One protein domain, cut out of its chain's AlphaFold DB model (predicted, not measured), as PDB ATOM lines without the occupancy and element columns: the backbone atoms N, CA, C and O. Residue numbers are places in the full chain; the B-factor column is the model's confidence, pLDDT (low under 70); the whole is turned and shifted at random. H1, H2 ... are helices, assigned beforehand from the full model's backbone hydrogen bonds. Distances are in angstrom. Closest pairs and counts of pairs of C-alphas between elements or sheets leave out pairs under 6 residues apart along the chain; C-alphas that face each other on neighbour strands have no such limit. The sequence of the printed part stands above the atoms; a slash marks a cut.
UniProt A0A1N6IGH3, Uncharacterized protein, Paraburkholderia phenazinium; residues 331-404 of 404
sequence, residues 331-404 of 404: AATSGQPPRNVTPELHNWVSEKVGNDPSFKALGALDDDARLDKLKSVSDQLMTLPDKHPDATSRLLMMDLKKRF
ATOM      1  N   ALA A 331     -55.832  18.549 -44.004       38.75
ATOM      2  CA  ALA A 331     -54.966  19.686 -43.762       38.75
ATOM      3  C   ALA A 331     -55.068  20.156 -42.300       38.75
ATOM      4  O   ALA A 331     -55.786  21.094 -41.976       38.75
ATOM      5  N   ALA A 332     -54.290  19.522 -41.428       37.00
ATOM      6  CA  ALA A 332     -53.484  20.249 -40.466       37.00
ATOM      7  C   ALA A 332     -52.172  20.606 -41.181       37.00
ATOM      8  O   ALA A 332     -51.318  19.764 -41.464       37.00
ATOM      9  N   THR A 333     -52.065  21.864 -41.585       46.03
ATOM     10  CA  THR A 333     -50.960  22.438 -42.348       46.03
ATOM     11  C   THR A 333     -49.673  22.453 -41.512       46.03
ATOM     12  O   THR A 333     -49.452  23.398 -40.767       46.03
ATOM     13  N   SER A 334     -48.818  21.425 -41.613       43.91
ATOM     14  CA  SER A 334     -47.399  21.490 -41.178       43.91
ATOM     15  C   SER A 334     -46.496  20.325 -41.644       43.91
ATOM     16  O   SER A 334     -45.400  20.177 -41.105       43.91
ATOM     17  N   GLY A 335     -46.906  19.503 -42.622       50.12
ATOM     18  CA  GLY A 335     -46.264  18.191 -42.849       50.12
ATOM     19  C   GLY A 335     -45.731  17.862 -44.247       50.12
ATOM     20  O   GLY A 335     -45.221  16.761 -44.432       50.12
ATOM     21  N   GLN A 336     -45.862  18.738 -45.255       54.56
ATOM     22  CA  GLN A 336     -45.299  18.437 -46.581       54.56
ATOM     23  C   GLN A 336     -43.977  19.173 -46.835       54.56
ATOM     24  O   GLN A 336     -43.963  20.412 -46.784       54.56
ATOM     25  N   PRO A 337     -42.899  18.458 -47.215       59.28
ATOM     26  CA  PRO A 337     -41.600  19.060 -47.490       59.28
ATOM     27  C   PRO A 337     -41.665  20.102 -48.620       59.28
ATOM     28  O   PRO A 337     -42.478  19.994 -49.548       59.28
ATOM     29  N   PRO A 338     -40.859  21.174 -48.576       66.69
ATOM     30  CA  PRO A 338     -40.589  22.006 -49.747       66.69
ATOM     31  C   PRO A 338     -40.048  21.188 -50.928       66.69
ATOM     32  O   PRO A 338     -39.430  20.144 -50.744       66.69
ATOM     33  N   ARG A 339     -40.210  21.698 -52.160       58.72
ATOM     34  CA  ARG A 339     -39.514  21.127 -53.329       58.72
ATOM     35  C   ARG A 339     -38.007  21.086 -53.037       58.72
ATOM     36  O   ARG A 339     -37.440  22.114 -52.670       58.72
ATOM     37  N   ASN A 340     -37.385  19.925 -53.245       69.19
ATOM     38  CA  ASN A 340     -35.969  19.613 -52.975       69.19
ATOM     39  C   ASN A 340     -35.595  19.346 -51.506       69.19
ATOM     40  O   ASN A 340     -34.426  19.093 -51.234       69.19
ATOM     41  N   VAL A 341     -36.551  19.377 -50.575       74.94
ATOM     42  CA  VAL A 341     -36.364  18.843 -49.220       74.94
ATOM     43  C   VAL A 341     -36.935  17.432 -49.207       74.94
ATOM     44  O   VAL A 341     -38.045  17.202 -49.686       74.94
ATOM     45  N   THR A 342     -36.166  16.470 -48.712       77.94
ATOM     46  CA  THR A 342     -36.639  15.090 -48.598       77.94
ATOM     47  C   THR A 342     -37.648  14.972 -47.447       77.94
ATOM     48  O   THR A 342     -37.560  15.731 -46.474       77.94
ATOM     49  N   PRO A 343     -38.633  14.058 -47.528       77.12
ATOM     50  CA  PRO A 343     -39.551  13.795 -46.417       77.12
ATOM     51  C   PRO A 343     -38.830  13.475 -45.100       77.12
ATOM     52  O   PRO A 343     -39.269  13.901 -44.036       77.12
ATOM     53  N   GLU A 344     -37.693  12.782 -45.169       77.50
ATOM     54  CA  GLU A 344     -36.869  12.407 -44.020       77.50
ATOM     55  C   GLU A 344     -36.253  13.639 -43.343       77.50
ATOM     56  O   GLU A 344     -36.359  13.795 -42.124       77.50
ATOM     57  N   LEU A 345     -35.698  14.571 -44.131       81.12
ATOM     58  CA  LEU A 345     -35.164  15.832 -43.613       81.12
ATOM     59  C   LEU A 345     -36.274  16.693 -42.997       81.12
ATOM     60  O   LEU A 345     -36.082  17.279 -41.933       81.12
ATOM     61  N   HIS A 346     -37.446  16.742 -43.634       81.88
ATOM     62  CA  HIS A 346     -38.611  17.455 -43.113       81.88
ATOM     63  C   HIS A 346     -39.051  16.894 -41.756       81.88
ATOM     64  O   HIS A 346     -39.196  17.645 -40.796       81.88
ATOM     65  N   ASN A 347     -39.199  15.578 -41.630       81.62
ATOM     66  CA  ASN A 347     -39.605  14.964 -40.365       81.62
ATOM     67  C   ASN A 347     -38.570  15.185 -39.255       81.62
ATOM     68  O   ASN A 347     -38.944  15.494 -38.125       81.62
ATOM     69  N   TRP A 348     -37.278  15.120 -39.584       85.44
ATOM     70  CA  TRP A 348     -36.208  15.416 -38.631       85.44
ATOM     71  C   TRP A 348     -36.271  16.866 -38.123       85.44
ATOM     72  O   TRP A 348     -36.214  17.104 -36.917       85.44
ATOM     73  N   VAL A 349     -36.479  17.848 -39.012       82.62
ATOM     74  CA  VAL A 349     -36.686  19.252 -38.603       82.62
ATOM     75  C   VAL A 349     -37.933  19.382 -37.725       82.62
ATOM     76  O   VAL A 349     -37.888  20.072 -36.708       82.62
ATOM     77  N   SER A 350     -39.034  18.702 -38.064       80.81
ATOM     78  CA  SER A 350     -40.261  18.696 -37.257       80.81
ATOM     79  C   SER A 350     -40.036  18.176 -35.842       80.81
ATOM     80  O   SER A 350     -40.564  18.758 -34.901       80.81
ATOM     81  N   GLU A 351     -39.252  17.115 -35.680       81.69
ATOM     82  CA  GLU A 351     -38.946  16.540 -34.370       81.69
ATOM     83  C   GLU A 351     -38.108  17.500 -33.513       81.69
ATOM     84  O   GLU A 351     -38.397  17.698 -32.330       81.69
ATOM     85  N   LYS A 352     -37.101  18.146 -34.117       83.00
ATOM     86  CA  LYS A 352     -36.212  19.080 -33.409       83.00
ATOM     87  C   LYS A 352     -36.877  20.409 -33.066       83.00
ATOM     88  O   LYS A 352     -36.568  20.992 -32.033       83.00
ATOM     89  N   VAL A 353     -37.789  20.880 -33.912       78.69
ATOM     90  CA  VAL A 353     -38.433  22.195 -33.782       78.69
ATOM     91  C   VAL A 353     -39.790  22.116 -33.073       78.69
ATOM     92  O   VAL A 353     -40.174  23.038 -32.356       78.69
ATOM     93  N   GLY A 354     -40.527  21.016 -33.238       66.94
ATOM     94  CA  GLY A 354     -41.909  20.871 -32.768       66.94
ATOM     95  C   GLY A 354     -42.085  20.904 -31.248       66.94
ATOM     96  O   GLY A 354     -43.168  21.240 -30.769       66.94
ATOM     97  N   ASN A 355     -41.022  20.614 -30.493       59.88
ATOM     98  CA  ASN A 355     -41.046  20.568 -29.029       59.88
ATOM     99  C   ASN A 355     -40.539  21.851 -28.350       59.88
ATOM    100  O   ASN A 355     -40.614  21.946 -27.126       59.88
ATOM    101  N   ASP A 356     -40.049  22.840 -29.102       64.62
ATOM    102  CA  ASP A 356     -39.453  24.040 -28.516       64.62
ATOM    103  C   ASP A 356     -40.443  25.238 -28.537       64.62
ATOM    104  O   ASP A 356     -40.931  25.659 -29.596       64.62
ATOM    105  N   PRO A 357     -40.787  25.811 -27.360       62.75
ATOM    106  CA  PRO A 357     -41.732  26.923 -27.244       62.75
ATOM    107  C   PRO A 357     -41.330  28.186 -28.017       62.75
ATOM    108  O   PRO A 357     -42.204  28.961 -28.410       62.75
ATOM    109  N   SER A 358     -40.034  28.403 -28.251       63.59
ATOM    110  CA  SER A 358     -39.514  29.591 -28.935       63.59
ATOM    111  C   SER A 358     -39.921  29.663 -30.411       63.59
ATOM    112  O   SER A 358     -39.955  30.750 -30.989       63.59
ATOM    113  N   PHE A 359     -40.328  28.535 -30.999       65.00
ATOM    114  CA  PHE A 359     -40.782  28.441 -32.386       65.00
ATOM    115  C   PHE A 359     -42.249  28.797 -32.582       65.00
ATOM    116  O   PHE A 359     -42.624  29.324 -33.627       65.00
ATOM    117  N   LYS A 360     -43.088  28.593 -31.559       63.56
ATOM    118  CA  LYS A 360     -44.493  29.030 -31.593       63.56
ATOM    119  C   LYS A 360     -44.615  30.558 -31.637       63.56
ATOM    120  O   LYS A 360     -45.607  31.072 -32.139       63.56
ATOM    121  N   ALA A 361     -43.595  31.274 -31.157       65.06
ATOM    122  CA  ALA A 361     -43.535  32.734 -31.167       65.06
ATOM    123  C   ALA A 361     -43.117  33.342 -32.525       65.06
ATOM    124  O   ALA A 361     -43.248  34.548 -32.709       65.06
ATOM    125  N   LEU A 362     -42.648  32.534 -33.489       64.25
ATOM    126  CA  LEU A 362     -42.150  33.020 -34.786       64.25
ATOM    127  C   LEU A 362     -43.228  33.660 -35.664       64.25
ATOM    128  O   LEU A 362     -42.930  34.583 -36.414       64.25
ATOM    129  N   GLY A 363     -44.477  33.199 -35.555       63.03
ATOM    130  CA  GLY A 363     -45.593  33.726 -36.346       63.03
ATOM    131  C   GLY A 363     -46.049  35.136 -35.948       63.03
ATOM    132  O   GLY A 363     -46.880  35.710 -36.643       63.03
ATOM    133  N   ALA A 364     -45.536  35.681 -34.839       70.19
ATOM    134  CA  ALA A 364     -45.874  37.013 -34.333       70.19
ATOM    135  C   ALA A 364     -44.773  38.066 -34.581       70.19
ATOM    136  O   ALA A 364     -44.941  39.218 -34.183       70.19
ATOM    137  N   LEU A 365     -43.650  37.675 -35.192       74.06
ATOM    138  CA  LEU A 365     -42.538  38.569 -35.519       74.06
ATOM    139  C   LEU A 365     -42.752  39.245 -36.881       74.06
ATOM    140  O   LEU A 365     -43.403  38.681 -37.761       74.06
ATOM    141  N   ASP A 366     -42.171  40.433 -37.060       77.44
ATOM    142  CA  ASP A 366     -42.023  41.057 -38.378       77.44
ATOM    143  C   ASP A 366     -41.098  40.235 -39.297       77.44
ATOM    144  O   ASP A 366     -40.362  39.351 -38.846       77.44
ATOM    145  N   ASP A 367     -41.161  40.498 -40.604       72.56
ATOM    146  CA  ASP A 367     -40.526  39.660 -41.629       72.56
ATOM    147  C   ASP A 367     -39.002  39.552 -41.474       72.56
ATOM    148  O   ASP A 367     -38.451  38.457 -41.636       72.56
ATOM    149  N   ASP A 368     -38.337  40.644 -41.102       71.06
ATOM    150  CA  ASP A 368     -36.884  40.689 -40.941       71.06
ATOM    151  C   ASP A 368     -36.457  39.974 -39.651       71.06
ATOM    152  O   ASP A 368     -35.608  39.076 -39.685       71.06
ATOM    153  N   ALA A 369     -37.118  40.267 -38.524       75.44
ATOM    154  CA  ALA A 369     -36.855  39.591 -37.254       75.44
ATOM    155  C   ALA A 369     -37.137  38.080 -37.327       75.44
ATOM    156  O   ALA A 369     -36.417  37.265 -36.737       75.44
ATOM    157  N   ARG A 370     -38.166  37.681 -38.083       78.94
ATOM    158  CA  ARG A 370     -38.485  36.275 -38.347       78.94
ATOM    159  C   ARG A 370     -37.379  35.606 -39.156       78.94
ATOM    160  O   ARG A 370     -36.933  34.527 -38.774       78.94
ATOM    161  N   LEU A 371     -36.903  36.225 -40.238       79.31
ATOM    162  CA  LEU A 371     -35.831  35.668 -41.071       79.31
ATOM    163  C   LEU A 371     -34.524  35.470 -40.295       79.31
ATOM    164  O   LEU A 371     -33.905  34.407 -40.420       79.31
ATOM    165  N   ASP A 372     -34.139  36.437 -39.466       78.00
ATOM    166  CA  ASP A 372     -32.953  36.332 -38.613       78.00
ATOM    167  C   ASP A 372     -33.094  35.211 -37.582       78.00
ATOM    168  O   ASP A 372     -32.160  34.433 -37.348       78.00
ATOM    169  N   LYS A 373     -34.292  35.053 -37.008       80.25
ATOM    170  CA  LYS A 373     -34.562  33.969 -36.064       80.25
ATOM    171  C   LYS A 373     -34.549  32.601 -36.746       80.25
ATOM    172  O   LYS A 373     -33.933  31.680 -36.214       80.25
ATOM    173  N   LEU A 374     -35.140  32.465 -37.936       82.81
ATOM    174  CA  LEU A 374     -35.076  31.230 -38.729       82.81
ATOM    175  C   LEU A 374     -33.633  30.867 -39.103       82.81
ATOM    176  O   LEU A 374     -33.266  29.693 -39.067       82.81
ATOM    177  N   LYS A 375     -32.796  31.865 -39.412       83.25
ATOM    178  CA  LYS A 375     -31.370  31.655 -39.676       83.25
ATOM    179  C   LYS A 375     -30.637  31.142 -38.440       83.25
ATOM    180  O   LYS A 375     -29.954  30.127 -38.527       83.25
ATOM    181  N   SER A 376     -30.850  31.773 -37.287       83.25
ATOM    182  CA  SER A 376     -30.280  31.314 -36.015       83.25
ATOM    183  C   SER A 376     -30.676  29.868 -35.693       83.25
ATOM    184  O   SER A 376     -29.841  29.094 -35.229       83.25
ATOM    185  N   VAL A 377     -31.916  29.482 -35.988       85.81
ATOM    186  CA  VAL A 377     -32.406  28.107 -35.832       85.81
ATOM    187  C   VAL A 377     -31.701  27.162 -36.793       85.81
ATOM    188  O   VAL A 377     -31.254  26.094 -36.386       85.81
ATOM    189  N   SER A 378     -31.593  27.536 -38.068       86.69
ATOM    190  CA  SER A 378     -30.869  26.730 -39.046       86.69
ATOM    191  C   SER A 378     -29.423  26.502 -38.602       86.69
ATOM    192  O   SER A 378     -28.921  25.392 -38.748       86.69
ATOM    193  N   ASP A 379     -28.759  27.520 -38.057       85.88
ATOM    194  CA  ASP A 379     -27.380  27.416 -37.576       85.88
ATOM    195  C   ASP A 379     -27.275  26.496 -36.346       85.88
ATOM    196  O   ASP A 379     -26.340  25.704 -36.243       85.88
ATOM    197  N   GLN A 380     -28.267  26.520 -35.450       85.12
ATOM    198  CA  GLN A 380     -28.353  25.588 -34.318       85.12
ATOM    199  C   GLN A 380     -28.578  24.143 -34.775       85.12
ATOM    200  O   GLN A 380     -27.874  23.243 -34.327       85.12
ATOM    201  N   LEU A 381     -29.497  23.908 -35.715       87.88
ATOM    202  CA  LEU A 381     -29.747  22.572 -36.266       87.88
ATOM    203  C   LEU A 381     -28.504  22.000 -36.966       87.88
ATOM    204  O   LEU A 381     -28.260  20.797 -36.916       87.88
ATOM    205  N   MET A 382     -27.681  22.857 -37.577       89.62
ATOM    206  CA  MET A 382     -26.432  22.452 -38.231       89.62
ATOM    207  C   MET A 382     -25.326  22.024 -37.256       89.62
ATOM    208  O   MET A 382     -24.390  21.353 -37.694       89.62
ATOM    209  N   THR A 383     -25.411  22.392 -35.973       88.75
ATOM    210  CA  THR A 383     -24.422  22.022 -34.942       88.75
ATOM    211  C   THR A 383     -24.852  20.833 -34.082       88.75
ATOM    212  O   THR A 383     -24.084  20.400 -33.221       88.75
ATOM    213  N   LEU A 384     -26.042  20.271 -34.324       86.25
ATOM    214  CA  LEU A 384     -26.529  19.115 -33.579       86.25
ATOM    215  C   LEU A 384     -25.676  17.859 -33.842       86.25
ATOM    216  O   LEU A 384     -25.298  17.594 -34.987       86.25
ATOM    217  N   PRO A 385     -25.399  17.049 -32.805       81.19
ATOM    218  CA  PRO A 385     -24.598  15.832 -32.935       81.19
ATOM    219  C   PRO A 385     -25.284  14.746 -33.783       81.19
ATOM    220  O   PRO A 385     -24.604  13.905 -34.360       81.19
ATOM    221  N   ASP A 386     -26.612  14.782 -33.897       87.12
ATOM    222  CA  ASP A 386     -27.451  13.872 -34.683       87.12
ATOM    223  C   ASP A 386     -28.026  14.544 -35.945       87.12
ATOM    224  O   ASP A 386     -29.154  14.279 -36.367       87.12
ATOM    225  N   LYS A 387     -27.242  15.449 -36.548       87.81
ATOM    226  CA  LYS A 387     -27.602  16.155 -37.781       87.81
ATOM    227  C   LYS A 387     -27.936  15.175 -38.911       87.81
ATOM    228  O   LYS A 387     -27.119  14.325 -39.265       87.81
ATOM    229  N   HIS A 388     -29.094  15.368 -39.547       89.62
ATOM    230  CA  HIS A 388     -29.486  14.605 -40.734       89.62
ATOM    231  C   HIS A 388     -28.424  14.734 -41.855       89.62
ATOM    232  O   HIS A 388     -27.929  15.842 -42.091       89.62
ATOM    233  N   PRO A 389     -28.067  13.651 -42.575       86.31
ATOM    234  CA  PRO A 389     -26.989  13.667 -43.574       86.31
ATOM    235  C   PRO A 389     -27.211  14.694 -44.693       86.31
ATOM    236  O   PRO A 389     -26.275  15.385 -45.092       86.31
ATOM    237  N   ASP A 390     -28.462  14.865 -45.124       83.44
ATOM    238  CA  ASP A 390     -28.842  15.835 -46.163       83.44
ATOM    239  C   ASP A 390     -29.071  17.262 -45.633       83.44
ATOM    240  O   ASP A 390     -29.434  18.165 -46.391       83.44
ATOM    241  N   ALA A 391     -28.889  17.503 -44.329       86.88
ATOM    242  CA  ALA A 391     -29.097  18.826 -43.755       86.88
ATOM    243  C   ALA A 391     -28.006  19.798 -44.225       86.88
ATOM    244  O   ALA A 391     -26.841  19.744 -43.813       86.88
ATOM    245  N   THR A 392     -28.423  20.738 -45.068       86.56
ATOM    246  CA  THR A 392     -27.648  21.921 -45.443       86.56
ATOM    247  C   THR A 392     -28.379  23.167 -44.964       86.56
ATOM    248  O   THR A 392     -29.609  23.190 -44.944       86.56
ATOM    249  N   SER A 393     -27.642  24.238 -44.648       82.12
ATOM    250  CA  SER A 393     -28.240  25.525 -44.245       82.12
ATOM    251  C   SER A 393     -29.307  26.002 -45.245       82.12
ATOM    252  O   SER A 393     -30.383  26.448 -44.858       82.12
ATOM    253  N   ARG A 394     -29.083  25.790 -46.550       78.31
ATOM    254  CA  ARG A 394     -30.065  26.097 -47.599       78.31
ATOM    255  C   ARG A 394     -31.358  25.285 -47.461       78.31
ATOM    256  O   ARG A 394     -32.433  25.872 -47.544       78.31
ATOM    257  N   LEU A 395     -31.268  23.965 -47.294       82.31
ATOM    258  CA  LEU A 395     -32.445  23.091 -47.218       82.31
ATOM    259  C   LEU A 395     -33.212  23.275 -45.906       82.31
ATOM    260  O   LEU A 395     -34.438  23.314 -45.926       82.31
ATOM    261  N   LEU A 396     -32.501  23.487 -44.798       84.31
ATOM    262  CA  LEU A 396     -33.101  23.821 -43.508       84.31
ATOM    263  C   LEU A 396     -33.842  25.158 -43.574       84.31
ATOM    264  O   LEU A 396     -34.999  25.233 -43.183       84.31
ATOM    265  N   MET A 397     -33.231  26.197 -44.152       84.25
ATOM    266  CA  MET A 397     -33.903  27.485 -44.348       84.25
ATOM    267  C   MET A 397     -35.114  27.382 -45.278       84.25
ATOM    268  O   MET A 397     -36.112  28.058 -45.047       84.25
ATOM    269  N   MET A 398     -35.055  26.555 -46.325       78.94
ATOM    270  CA  MET A 398     -36.210  26.307 -47.196       78.94
ATOM    271  C   MET A 398     -37.354  25.618 -46.448       78.94
ATOM    272  O   MET A 398     -38.511  25.979 -46.653       78.94
ATOM    273  N   ASP A 399     -37.036  24.648 -45.590       79.50
ATOM    274  CA  ASP A 399     -38.016  23.934 -44.774       79.50
ATOM    275  C   ASP A 399     -38.655  24.840 -43.722       79.50
ATOM    276  O   ASP A 399     -39.876  24.975 -43.665       79.50
ATOM    277  N   LEU A 400     -37.827  25.554 -42.965       81.50
ATOM    278  CA  LEU A 400     -38.252  26.465 -41.909       81.50
ATOM    279  C   LEU A 400     -39.108  27.627 -42.443       81.50
ATOM    280  O   LEU A 400     -40.159  27.898 -41.871       81.50
ATOM    281  N   LYS A 401     -38.733  28.252 -43.572       79.69
ATOM    282  CA  LYS A 401     -39.528  29.322 -44.220       79.69
ATOM    283  C   LYS A 401     -40.871  28.854 -44.778       79.69
ATOM    284  O   LYS A 401     -41.740  29.671 -45.049       79.69
ATOM    285  N   LYS A 402     -41.022  27.560 -45.073       78.00
ATOM    286  CA  LYS A 402     -42.306  27.013 -45.534       78.00
ATOM    287  C   LYS A 402     -43.246  26.750 -44.356       78.00
ATOM    288  O   LYS A 402     -44.460  26.745 -44.538       78.00
ATOM    289  N   ARG A 403     -42.688  26.483 -43.173       73.94
ATOM    290  CA  ARG A 403     -43.438  26.156 -41.954       73.94
ATOM    291  C   ARG A 403     -43.943  27.380 -41.198       73.94
ATOM    292  O   ARG A 403     -45.027  27.300 -40.630       73.94
ATOM    293  N   PHE A 404     -43.151  28.449 -41.164       71.75
ATOM    294  CA  PHE A 404     -43.387  29.685 -40.412       71.75
ATOM    295  C   PHE A 404     -43.333  30.886 -41.346       71.75
ATOM    296  O   PHE A 404     -44.004  31.898 -41.035       71.75
TER     297      PHE A 404
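This is residues 331 to 404 of the 404 residues of an uncharacterized protein of Paraburkholderia phenazinium (UniProt A0A1N6IGH3). What shape does the model show? Two helices, H3 and H4, pack slantwise on each other as the core, and a third, H1, stands steeply to both over one side of this pair. The small helix H2 follows near the last turn of H1, and residues 331 to 342 form a leading stretch with no named helix. What is it made of? The printed part has 74 residues with four named helices, H1, H2, H3 and H4 in chain order, no named strand, and the class all helix. How large is it? It is compact, with a radius of gyration of the C-alphas of 11.6 A and spans of 31 by 31 by 22 A.

What does the first helix meet? H1, residues 343 to 354, only just touches H4, residues 393 to 403, with 3 pairs of C-alphas within 8 A, and does so with residues 346 to 349 alone; the closest C-alphas are those of His 346 and Asp 399, 6.7 A apart. Their lines stand at a steep tilt of 69 degrees, only just short of about perpendicular, and they run the same way. Where do the next two helices stand? H2, residues 357 to 360, is close to but not clearly touching H1, the closest C-alphas being those of Val 353 and Phe 359 at 6.8 A, and it is apart from H4 and from H3, residues 367 to 382. H3 and H1 are close but not clearly touching, with the C-alphas of Lys 352 and Leu 381 closest at 7.9 A. How do H3 and H4 meet? They touch, with the C-alphas of Ser 378 and Leu 396 closest at 5.8 A, and run opposite ways at a steep tilt of 52 degrees. What do the backbones show? In H1, H3 and H4 every O i to N i+4 pair is within hydrogen-bond range; H2 is too short for such a pair.

Where do the first helices lie? H1 begins at C-alpha 343 at (-39.551, 13.795, -46.417) and is 15.6 A long from first to last C-alpha, and H2 is 5.6 A long. Where are the other two? H3, the longest by residues, is 22.5 A long and begins at C-alpha 367 at (-40.526, 39.660, -41.629). H4 is 15.4 A long and ends at C-alpha 403 at (-43.438, 26.156, -41.954).

How far does it reach? The two C-alphas farthest apart, those of Ala 331 and Pro 385, are 32.5 A apart. Is anything cut or long? The printed part has no cut; the link H1 to H2 is tight, and H2 to H3 and H3 to H4 are short. Where is confidence low? Residues 331 to 340 and 354 to 363 have pLDDT under 70, and the mean of the printed part is 75.0.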